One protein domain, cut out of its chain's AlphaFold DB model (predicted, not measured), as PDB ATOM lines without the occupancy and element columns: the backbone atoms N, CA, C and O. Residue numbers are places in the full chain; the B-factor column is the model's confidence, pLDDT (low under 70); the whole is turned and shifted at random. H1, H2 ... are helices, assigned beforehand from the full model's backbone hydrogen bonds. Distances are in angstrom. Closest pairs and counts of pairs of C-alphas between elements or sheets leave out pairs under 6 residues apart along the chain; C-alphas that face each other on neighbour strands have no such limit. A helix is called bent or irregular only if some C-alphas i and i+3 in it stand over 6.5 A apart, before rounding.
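Overview. This is residues 4 to 82 of the 83 residues of an uncharacterized protein of Nanohaloarchaea archaeon SG9 (UniProt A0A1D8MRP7). Helix H3 runs through the middle; H2 and H4 lie side by side, and H3 crosses H2 steeply and passes the beginning of H4. The long H1 reaches away from this core, meeting H3 with residues 12 to 15, and the short H5 packs on another side of H3. The printed part has 79 residues with five named helices, H1 to H5 in order, and no named strand: all helix. It is compact, with a radius of gyration of the C-alphas of 12.7 A and spans of 38 by 29 by 21 A.

Along the chain. H1, residues 4 to 18, begins at C-alpha 4 (-46.124, -4.661, 22.095) and is 21.1 A long. H2, residues 21 to 33, is 19.6 A long and irregular: C-alphas 29 and 32 are 7.3 A apart. H3, residues 37 to 50, is 19.9 A long. H4, residues 60 to 71, is 16.3 A long. H5, residues 77 to 81, ends at C-alpha 81 (-21.195, 11.471, 8.900).

Arrangement. H3 is the hub, touching the four other helices. With residues 37 to 41 alone it touches H1, whose residues 12 to 15 alone take part, at a shallow tilt of 15 degrees, the same way; the closest C-alphas, of Val 15 and Glu 38, are 6.2 A apart. H3 touches H2 at a steep tilt of 62 degrees, opposite ways, closest at C-alphas Ala 27 and Ala 41, 4.8 A. H2 touches H4 at a shallow tilt of 16 degrees, the same way, closest at C-alphas Val 30 and Val 61, 6.1 A. H3, with residues 44 to 48 alone, and H4, with residue 60 alone, only just touch, with 3 pairs of C-alphas within 8 A; the closest are those of Val 44 and Pro 60, 5.8 A. H5 touches H3, closest at C-alphas Phe 43 and Thr 78, 6.1 A. H1 is apart from H4 and H5. In H1, H3 and H4 every O i to N i+4 pair is within hydrogen-bond range; H2 has 6 of 9, and H5 has 0 of 1 but 2 of 2 O i to N i+3 pairs.

Size, cuts and confidence. The farthest C-alphas, of Arg 4 and Ala 56, are 40.3 A apart. The printed part has no cut and no long link. Confidence is under 70 at residue 6, residues 8 to 16, residues 53 to 57 and residue 82.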
ATOM      1  N   ARG A   4     -47.339  -5.495  22.048       70.44
ATOM      2  CA  ARG A   4     -46.124  -4.661  22.095       70.44
ATOM      3  C   ARG A   4     -44.859  -5.487  22.321       70.44
ATOM      4  O   ARG A   4     -43.951  -5.374  21.518       70.44
ATOM      5  N   ASP A   5     -44.866  -6.384  23.306       71.25
ATOM      6  CA  ASP A   5     -43.725  -7.270  23.590       71.25
ATOM      7  C   ASP A   5     -43.323  -8.107  22.354       71.25
ATOM      8  O   ASP A   5     -42.147  -8.320  22.095       71.25
ATOM      9  N   ILE A   6     -44.304  -8.559  21.560       68.38
ATOM     10  CA  ILE A   6     -44.055  -9.336  20.330       68.38
ATOM     11  C   ILE A   6     -43.457  -8.458  19.221       68.38
ATOM     12  O   ILE A   6     -42.616  -8.926  18.461       68.38
ATOM     13  N   ILE A   7     -43.905  -7.205  19.101       70.50
ATOM     14  CA  ILE A   7     -43.358  -6.253  18.124       70.50
ATOM     15  C   ILE A   7     -41.904  -5.928  18.475       70.50
ATOM     16  O   ILE A   7     -41.058  -6.015  17.593       70.50
ATOM     17  N   GLU A   8     -41.605  -5.675  19.751       67.75
ATOM     18  CA  GLU A   8     -40.243  -5.409  20.230       67.75
ATOM     19  C   GLU A   8     -39.295  -6.596  19.966       67.75
ATOM     20  O   GLU A   8     -38.166  -6.397  19.522       67.75
ATOM     21  N   GLU A   9     -39.748  -7.843  20.158       67.56
ATOM     22  CA  GLU A   9     -38.944  -9.029  19.811       67.56
ATOM     23  C   GLU A   9     -38.713  -9.180  18.297       67.56
ATOM     24  O   GLU A   9     -37.626  -9.582  17.878       67.56
ATOM     25  N   ILE A  10     -39.707  -8.855  17.463       66.06
ATOM     26  CA  ILE A  10     -39.574  -8.901  15.996       66.06
ATOM     27  C   ILE A  10     -38.622  -7.809  15.505       66.06
ATOM     28  O   ILE A  10     -37.758  -8.086  14.675       66.06
ATOM     29  N   GLU A  11     -38.761  -6.584  16.012       67.12
ATOM     30  CA  GLU A  11     -37.891  -5.456  15.672       67.12
ATOM     31  C   GLU A  11     -36.445  -5.765  16.063       67.12
ATOM     32  O   GLU A  11     -35.543  -5.624  15.237       67.12
ATOM     33  N   LYS A  12     -36.231  -6.324  17.258       66.75
ATOM     34  CA  LYS A  12     -34.909  -6.776  17.697       66.75
ATOM     35  C   LYS A  12     -34.323  -7.849  16.775       66.75
ATOM     36  O   LYS A  12     -33.180  -7.714  16.347       66.75
ATOM     37  N   GLY A  13     -35.111  -8.855  16.391       69.62
ATOM     38  CA  GLY A  13     -34.676  -9.890  15.446       69.62
ATOM     39  C   GLY A  13     -34.345  -9.345  14.047       69.62
ATOM     40  O   GLY A  13     -33.398  -9.801  13.413       69.62
ATOM     41  N   CYS A  14     -35.075  -8.335  13.567       69.06
ATOM     42  CA  CYS A  14     -34.781  -7.675  12.291       69.06
ATOM     43  C   CYS A  14     -33.498  -6.834  12.331       69.06
ATOM     44  O   CYS A  14     -32.781  -6.766  11.331       69.06
ATOM     45  N   VAL A  15     -33.206  -6.197  13.465       68.50
ATOM     46  CA  VAL A  15     -31.959  -5.449  13.683       68.50
ATOM     47  C   VAL A  15     -30.772  -6.416  13.787       68.50
ATOM     48  O   VAL A  15     -29.736  -6.171  13.168       68.50
ATOM     49  N   GLU A  16     -30.945  -7.550  14.473       69.19
ATOM     50  CA  GLU A  16     -29.938  -8.615  14.595       69.19
ATOM     51  C   GLU A  16     -29.557  -9.250  13.241       69.19
ATOM     52  O   GLU A  16     -28.388  -9.558  13.018       69.19
ATOM     53  N   ASP A  17     -30.507  -9.381  12.310       78.31
ATOM     54  CA  ASP A  17     -30.247  -9.872  10.943       78.31
ATOM     55  C   ASP A  17     -29.567  -8.820  10.040       78.31
ATOM     56  O   ASP A  17     -28.954  -9.158   9.023       78.31
ATOM     57  N   ARG A  18     -29.695  -7.528  10.376       79.19
ATOM     58  CA  ARG A  18     -29.232  -6.403   9.544       79.19
ATOM     59  C   ARG A  18     -27.816  -5.939   9.890       79.19
ATOM     60  O   ARG A  18     -27.117  -5.459   8.996       79.19
ATOM     61  N   TYR A  19     -27.388  -6.076  11.142       84.19
ATOM     62  CA  TYR A  19     -26.094  -5.579  11.616       84.19
ATOM     63  C   TYR A  19     -25.196  -6.704  12.139       84.19
ATOM     64  O   TYR A  19     -25.661  -7.735  12.611       84.19
ATOM     65  N   SER A  20     -23.877  -6.518  12.049       86.62
ATOM     66  CA  SER A  20     -22.926  -7.505  12.569       86.62
ATOM     67  C   SER A  20     -22.954  -7.547  14.101       86.62
ATOM     68  O   SER A  20     -23.270  -6.554  14.752       86.62
ATOM     69  N   SER A  21     -22.554  -8.675  14.696       85.50
ATOM     70  CA  SER A  21     -22.551  -8.840  16.159       85.50
ATOM     71  C   SER A  21     -21.770  -7.747  16.890       85.50
ATOM     72  O   SER A  21     -22.209  -7.286  17.933       85.50
ATOM     73  N   GLY A  22     -20.653  -7.284  16.318       85.94
ATOM     74  CA  GLY A  22     -19.878  -6.196  16.909       85.94
ATOM     75  C   GLY A  22     -20.577  -4.836  16.831       85.94
ATOM     76  O   GLY A  22     -20.277  -3.975  17.641       85.94
ATOM     77  N   VAL A  23     -21.464  -4.605  15.855       89.69
ATOM     78  CA  VAL A  23     -22.277  -3.374  15.807       89.69
ATOM     79  C   VAL A  23     -23.338  -3.412  16.901       89.69
ATOM     80  O   VAL A  23     -23.586  -2.407  17.553       89.69
ATOM     81  N   LEU A  24     -23.951  -4.577  17.109       89.31
ATOM     82  CA  LEU A  24     -25.002  -4.770  18.105       89.31
ATOM     83  C   LEU A  24     -24.473  -4.687  19.543       89.31
ATOM     84  O   LEU A  24     -25.186  -4.204  20.417       89.31
ATOM     85  N   GLU A  25     -23.242  -5.150  19.780       90.88
ATOM     86  CA  GLU A  25     -22.564  -5.044  21.077       90.88
ATOM     87  C   GLU A  25     -22.395  -3.574  21.486       90.88
ATOM     88  O   GLU A  25     -22.985  -3.150  22.478       90.88
ATOM     89  N   ASP A  26     -21.727  -2.770  20.653       93.06
ATOM     90  CA  ASP A  26     -21.552  -1.335  20.905       93.06
ATOM     91  C   ASP A  26     -22.893  -0.585  20.943       93.06
ATOM     92  O   ASP A  26     -23.068   0.343  21.733       93.06
ATOM     93  N   ALA A  27     -23.867  -0.988  20.116       92.31
ATOM     94  CA  ALA A  27     -25.203  -0.395  20.121       92.31
ATOM     95  C   ALA A  27     -25.885  -0.556  21.484       92.31
ATOM     96  O   ALA A  27     -26.534   0.379  21.947       92.31
ATOM     97  N   GLY A  28     -25.695  -1.697  22.153       92.44
ATOM     98  CA  GLY A  28     -26.204  -1.929  23.504       92.44
ATOM     99  C   GLY A  28     -25.572  -1.018  24.557       92.44
ATOM    100  O   GLY A  28     -26.218  -0.686  25.547       92.44
ATOM    101  N   GLU A  29     -24.338  -0.557  24.349       93.81
ATOM    102  CA  GLU A  29     -23.685   0.380  25.272       93.81
ATOM    103  C   GLU A  29     -24.197   1.817  25.116       93.81
ATOM    104  O   GLU A  29     -24.290   2.568  26.098       93.81
ATOM    105  N   VAL A  30     -24.564   2.194  23.888       93.56
ATOM    106  CA  VAL A  30     -25.035   3.546  23.567       93.56
ATOM    107  C   VAL A  30     -26.554   3.675  23.508       93.56
ATOM    108  O   VAL A  30     -27.032   4.805  23.464       93.56
ATOM    109  N   GLU A  31     -27.326   2.580  23.573       93.38
ATOM    110  CA  GLU A  31     -28.799   2.598  23.446       93.38
ATOM    111  C   GLU A  31     -29.468   3.590  24.404       93.38
ATOM    112  O   GLU A  31     -30.454   4.230  24.053       93.38
ATOM    113  N   LYS A  32     -28.869   3.800  25.586       93.31
ATOM    114  CA  LYS A  32     -29.309   4.754  26.616       93.31
ATOM    115  C   LYS A  32     -29.406   6.207  26.125       93.31
ATOM    116  O   LYS A  32     -30.034   7.026  26.794       93.31
ATOM    117  N   TYR A  33     -28.767   6.532  25.003       92.81
ATOM    118  CA  TYR A  33     -28.762   7.861  24.395       92.81
ATOM    119  C   TYR A  33     -29.703   7.998  23.190       92.81
ATOM    120  O   TYR A  33     -29.838   9.101  22.659       92.81
ATOM    121  N   PHE A  34     -30.341   6.911  22.754       90.25
ATOM    122  CA  PHE A  34     -31.222   6.875  21.588       90.25
ATOM    123  C   PHE A  34     -32.666   6.553  21.992       90.25
ATOM    124  O   PHE A  34     -32.932   6.086  23.098       90.25
ATOM    125  N   GLU A  35     -33.618   6.842  21.100       87.88
ATOM    126  CA  GLU A  35     -35.040   6.534  21.320       87.88
ATOM    127  C   GLU A  35     -35.313   5.024  21.269       87.88
ATOM    128  O   GLU A  35     -36.127   4.510  22.039       87.88
ATOM    129  N   ASP A  36     -34.600   4.317  20.392       86.94
ATOM    130  CA  ASP A  36     -34.710   2.880  20.190       86.94
ATOM    131  C   ASP A  36     -33.354   2.245  19.844       86.94
ATOM    132  O   ASP A  36     -32.372   2.907  19.482       86.94
ATOM    133  N   PHE A  37     -33.303   0.918  19.970       88.12
ATOM    134  CA  PHE A  37     -32.104   0.129  19.701       88.12
ATOM    135  C   PHE A  37     -31.713   0.137  18.212       88.12
ATOM    136  O   PHE A  37     -30.529   0.043  17.886       88.12
ATOM    137  N   GLU A  38     -32.675   0.288  17.291       88.88
ATOM    138  CA  GLU A  38     -32.378   0.366  15.853       88.88
ATOM    139  C   GLU A  38     -31.570   1.629  15.525       88.88
ATOM    140  O   GLU A  38     -30.601   1.562  14.768       88.88
ATOM    141  N   SER A  39     -31.914   2.759  16.139       89.94
ATOM    142  CA  SER A  39     -31.219   4.037  15.993       89.94
ATOM    143  C   SER A  39     -29.794   3.970  16.541       89.94
ATOM    144  O   SER A  39     -28.865   4.465  15.898       89.94
ATOM    145  N   ALA A  40     -29.605   3.299  17.681       91.50
ATOM    146  CA  ALA A  40     -28.285   3.029  18.244       91.50
ATOM    147  C   ALA A  40     -27.429   2.168  17.297       91.50
ATOM    148  O   ALA A  40     -26.297   2.533  16.972       91.50
ATOM    149  N   ALA A  41     -27.986   1.069  16.780       91.81
ATOM    150  CA  ALA A  41     -27.298   0.197  15.830       91.81
ATOM    151  C   ALA A  41     -26.972   0.910  14.506       91.81
ATOM    152  O   ALA A  41     -25.867   0.768  13.977       91.81
ATOM    153  N   TYR A  42     -27.894   1.733  14.000       91.19
ATOM    154  CA  TYR A  42     -27.679   2.547  12.808       91.19
ATOM    155  C   TYR A  42     -26.547   3.564  12.999       91.19
ATOM    156  O   TYR A  42     -25.725   3.743  12.096       91.19
ATOM    157  N   PHE A  43     -26.468   4.208  14.168       92.56
ATOM    158  CA  PHE A  43     -25.362   5.099  14.512       92.56
ATOM    159  C   PHE A  43     -24.020   4.362  14.486       92.56
ATOM    160  O   PHE A  43     -23.117   4.803  13.777       92.56
ATOM    161  N   VAL A  44     -23.900   3.235  15.197       92.19
ATOM    162  CA  VAL A  44     -22.647   2.464  15.272       92.19
ATOM    163  C   VAL A  44     -22.212   1.997  13.883       92.19
ATOM    164  O   VAL A  44     -21.042   2.124  13.519       92.19
ATOM    165  N   ALA A  45     -23.152   1.501  13.076       90.31
ATOM    166  CA  ALA A  45     -22.874   1.101  11.702       90.31
ATOM    167  C   ALA A  45     -22.391   2.282  10.846       90.31
ATOM    168  O   ALA A  45     -21.393   2.153  10.143       90.31
ATOM    169  N   SER A  46     -23.061   3.436  10.940       89.44
ATOM    170  CA  SER A  46     -22.697   4.644  10.185       89.44
ATOM    171  C   SER A  46     -21.334   5.194  10.603       89.44
ATOM    172  O   SER A  46     -20.548   5.593   9.751       89.44
ATOM    173  N   TYR A  47     -21.037   5.186  11.905       90.06
ATOM    174  CA  TYR A  47     -19.743   5.592  12.441       90.06
ATOM    175  C   TYR A  47     -18.626   4.705  11.885       90.06
ATOM    176  O   TYR A  47     -17.661   5.207  11.313       90.06
ATOM    177  N   ARG A  48     -18.779   3.380  11.988       87.56
ATOM    178  CA  ARG A  48     -17.766   2.427  11.514       87.56
ATOM    179  C   ARG A  48     -17.583   2.455   9.999       87.56
ATOM    180  O   ARG A  48     -16.467   2.261   9.533       87.56
ATOM    181  N   ASP A  49     -18.647   2.691   9.232       86.38
ATOM    182  CA  ASP A  49     -18.555   2.862   7.778       86.38
ATOM    183  C   ASP A  49     -17.793   4.147   7.421       86.38
ATOM    184  O   ASP A  49     -16.867   4.122   6.608       86.38
ATOM    185  N   PHE A  50     -18.107   5.254   8.100       85.69
ATOM    186  CA  PHE A  50     -17.463   6.548   7.881       85.69
ATOM    187  C   PHE A  50     -15.970   6.542   8.236       85.69
ATOM    188  O   PHE A  50     -15.150   7.048   7.473       85.69
ATOM    189  N   TYR A  51     -15.613   5.938   9.370       82.31
ATOM    190  CA  TYR A  51     -14.230   5.808   9.834       82.31
ATOM    191  C   TYR A  51     -13.550   4.521   9.348       82.31
ATOM    192  O   TYR A  51     -12.469   4.162   9.824       82.31
ATOM    193  N   SER A  52     -14.147   3.820   8.377       75.94
ATOM    194  CA  SER A  52     -13.576   2.583   7.848       75.94
ATOM    195  C   SER A  52     -12.175   2.836   7.269       75.94
ATOM    196  O   SER A  52     -11.980   3.576   6.307       75.94
ATOM    197  N   GLY A  53     -11.164   2.213   7.881       66.56
ATOM    198  CA  GLY A  53      -9.756   2.354   7.488       66.56
ATOM    199  C   GLY A  53      -8.928   3.322   8.339       66.56
ATOM    200  O   GLY A  53      -7.707   3.346   8.177       66.56
ATOM    201  N   GLU A  54      -9.537   4.050   9.276       65.19
ATOM    202  CA  GLU A  54      -8.811   4.809  10.296       65.19
ATOM    203  C   GLU A  54      -8.817   4.033  11.623       65.19
ATOM    204  O   GLU A  54      -9.728   4.169  12.432       65.19
ATOM    205  N   GLU A  55      -7.774   3.225  11.876       57.22
ATOM    206  CA  GLU A  55      -7.622   2.416  13.111       57.22
ATOM    207  C   GLU A  55      -7.744   3.233  14.416       57.22
ATOM    208  O   GLU A  55      -7.960   2.671  15.485       57.22
ATOM    209  N   ALA A  56      -7.581   4.558  14.349       57.12
ATOM    210  CA  ALA A  56      -7.673   5.454  15.498       57.12
ATOM    211  C   ALA A  56      -9.116   5.817  15.904       57.12
ATOM    212  O   ALA A  56      -9.299   6.384  16.981       57.12
ATOM    213  N   PHE A  57     -10.115   5.510  15.073       63.62
ATOM    214  CA  PHE A  57     -11.515   5.903  15.265       63.62
ATOM    215  C   PHE A  57     -12.448   4.684  15.288       63.62
ATOM    216  O   PHE A  57     -13.504   4.695  14.670       63.62
ATOM    217  N   ASP A  58     -12.054   3.625  15.995       73.31
ATOM    218  CA  ASP A  58     -12.897   2.448  16.260       73.31
ATOM    219  C   ASP A  58     -13.509   2.510  17.674       73.31
ATOM    220  O   ASP A  58     -13.494   1.537  18.419       73.31
ATOM    221  N   ASP A  59     -13.982   3.692  18.086       88.12
ATOM    222  CA  ASP A  59     -14.661   3.888  19.375       88.12
ATOM    223  C   ASP A  59     -15.977   4.670  19.194       88.12
ATOM    224  O   ASP A  59     -16.076   5.860  19.530       88.12
ATOM    225  N   PRO A  60     -17.011   4.026  18.618       90.38
ATOM    226  CA  PRO A  60     -18.331   4.636  18.480       90.38
ATOM    227  C   PRO A  60     -18.955   4.965  19.841       90.38
ATOM    228  O   PRO A  60     -19.713   5.933  19.943       90.38
ATOM    229  N   VAL A  61     -18.631   4.199  20.889       92.56
ATOM    230  CA  VAL A  61     -19.173   4.393  22.240       92.56
ATOM    231  C   VAL A  61     -18.654   5.699  22.832       92.56
ATOM    232  O   VAL A  61     -19.451   6.579  23.158       92.56
ATOM    233  N   GLY A  62     -17.335   5.886  22.888       92.75
ATOM    234  CA  GLY A  62     -16.724   7.112  23.396       92.75
ATOM    235  C   GLY A  62     -17.131   8.353  22.600       92.75
ATOM    236  O   GLY A  62     -17.360   9.421  23.180       92.75
ATOM    237  N   TYR A  63     -17.303   8.222  21.279       91.50
ATOM    238  CA  TYR A  63     -17.829   9.309  20.452       91.50
ATOM    239  C   TYR A  63     -19.259   9.699  20.853       91.50
ATOM    240  O   TYR A  63     -19.552  10.887  21.014       91.50
ATOM    241  N   ALA A  64     -20.138   8.713  21.051       92.56
ATOM    242  CA  ALA A  64     -21.510   8.949  21.487       92.56
ATOM    243  C   ALA A  64     -21.577   9.604  22.873       92.56
ATOM    244  O   ALA A  64     -22.312  10.577  23.052       92.56
ATOM    245  N   GLU A  65     -20.781   9.125  23.836       93.12
ATOM    246  CA  GLU A  65     -20.731   9.710  25.180       93.12
ATOM    247  C   GLU A  65     -20.291  11.180  25.128       93.12
ATOM    248  O   GLU A  65     -20.978  12.052  25.663       93.12
ATOM    249  N   SER A  66     -19.206  11.483  24.408       92.38
ATOM    250  CA  SER A  66     -18.692  12.853  24.277       92.38
ATOM    251  C   SER A  66     -19.677  13.799  23.584       92.38
ATOM    252  O   SER A  66     -19.825  14.962  23.987       92.38
ATOM    253  N   TRP A  67     -20.378  13.314  22.557       92.81
ATOM    254  CA  TRP A  67     -21.426  14.076  21.886       92.81
ATOM    255  C   TRP A  67     -22.569  14.403  22.850       92.81
ATOM    256  O   TRP A  67     -22.948  15.570  22.993       92.81
ATOM    257  N   TYR A  68     -23.088  13.395  23.553       93.12
ATOM    258  CA  TYR A  68     -24.188  13.584  24.492       93.12
ATOM    259  C   TYR A  68     -23.804  14.520  25.645       93.12
ATOM    260  O   TYR A  68     -24.595  15.383  26.020       93.12
ATOM    261  N   GLU A  69     -22.582  14.427  26.173       94.44
ATOM    262  CA  GLU A  69     -22.077  15.369  27.181       94.44
ATOM    263  C   GLU A  69     -22.010  16.815  26.665       94.44
ATOM    264  O   GLU A  69     -22.252  17.758  27.422       94.44
ATOM    265  N   SER A  70     -21.712  16.999  25.378       94.50
ATOM    266  CA  SER A  70     -21.570  18.320  24.758       94.50
ATOM    267  C   SER A  70     -22.910  18.964  24.395       94.50
ATOM    268  O   SER A  70     -23.076  20.175  24.557       94.50
ATOM    269  N   PHE A  71     -23.864  18.175  23.894       91.81
ATOM    270  CA  PHE A  71     -25.111  18.677  23.300       91.81
ATOM    271  C   PHE A  71     -26.379  18.278  24.066       91.81
ATOM    272  O   PHE A  71     -27.446  18.836  23.813       91.81
ATOM    273  N   GLY A  72     -26.287  17.333  25.003       92.38
ATOM    274  CA  GLY A  72     -27.412  16.827  25.795       92.38
ATOM    275  C   GLY A  72     -28.407  15.956  25.021       92.38
ATOM    276  O   GLY A  72     -29.467  15.642  25.556       92.38
ATOM    277  N   SER A  73     -28.110  15.608  23.766       91.88
ATOM    278  CA  SER A  73     -28.939  14.755  22.904       91.88
ATOM    279  C   SER A  73     -28.096  14.145  21.782       91.88
ATOM    280  O   SER A  73     -27.038  14.679  21.454       91.88
ATOM    281  N   MET A  74     -28.582  13.057  21.180       91.94
ATOM    282  CA  MET A  74     -27.967  12.419  20.005       91.94
ATOM    283  C   MET A  74     -28.560  12.903  18.675       91.94
ATOM    284  O   MET A  74     -28.187  12.411  17.610       91.94
ATOM    285  N   ASP A  75     -29.468  13.879  18.713       88.88
ATOM    286  CA  ASP A  75     -30.115  14.407  17.516       88.88
ATOM    287  C   ASP A  75     -29.075  15.005  16.556       88.88
ATOM    288  O   ASP A  75     -28.233  15.821  16.934       88.88
ATOM    289  N   GLY A  76     -29.134  14.585  15.290       84.81
ATOM    290  CA  GLY A  76     -28.231  15.057  14.236       84.81
ATOM    291  C   GLY A  76     -26.822  14.454  14.260       84.81
ATOM    292  O   GLY A  76     -26.018  14.788  13.391       84.81
ATOM    293  N   ILE A  77     -26.506  13.535  15.184       85.69
ATOM    294  CA  ILE A  77     -25.167  12.928  15.249       85.69
ATOM    295  C   ILE A  77     -24.805  12.182  13.960       85.69
ATOM    296  O   ILE A  77     -23.700  12.324  13.450       85.69
ATOM    297  N   THR A  78     -25.748  11.448  13.368       82.75
ATOM    298  CA  THR A  78     -25.510  10.698  12.125       82.75
ATOM    299  C   THR A  78     -25.472  11.590  10.885       82.75
ATOM    300  O   THR A  78     -24.914  11.192   9.865       82.75
ATOM    301  N   ASP A  79     -26.002  12.814  10.959       84.31
ATOM    302  CA  ASP A  79     -25.857  13.798   9.884       84.31
ATOM    303  C   ASP A  79     -24.426  14.348   9.816       84.31
ATOM    304  O   ASP A  79     -23.992  14.767   8.746       84.31
ATOM    305  N   SER A  80     -23.657  14.264  10.910       75.31
ATOM    306  CA  SER A  80     -22.230  14.616  10.912       75.31
ATOM    307  C   SER A  80     -21.361  13.667  10.068       75.31
ATOM    308  O   SER A  80     -20.253  14.040   9.687       75.31
ATOM    309  N   PHE A  81     -21.876  12.479   9.726       79.06
ATOM    310  CA  PHE A  81     -21.195  11.471   8.900       79.06
ATOM    311  C   PHE A  81     -21.568  11.553   7.412       79.06
ATOM    312  O   PHE A  81     -20.902  10.965   6.563       79.06
ATOM    313  N   LYS A  82     -22.644  12.270   7.064       63.78
ATOM    314  CA  LYS A  82     -23.095  12.436   5.675       63.78
ATOM    315  C   LYS A  82     -22.366  13.631   5.054       63.78
ATOM    316  O   LYS A  82     -22.847  14.758   5.145       63.78
TER     317      LYS A  82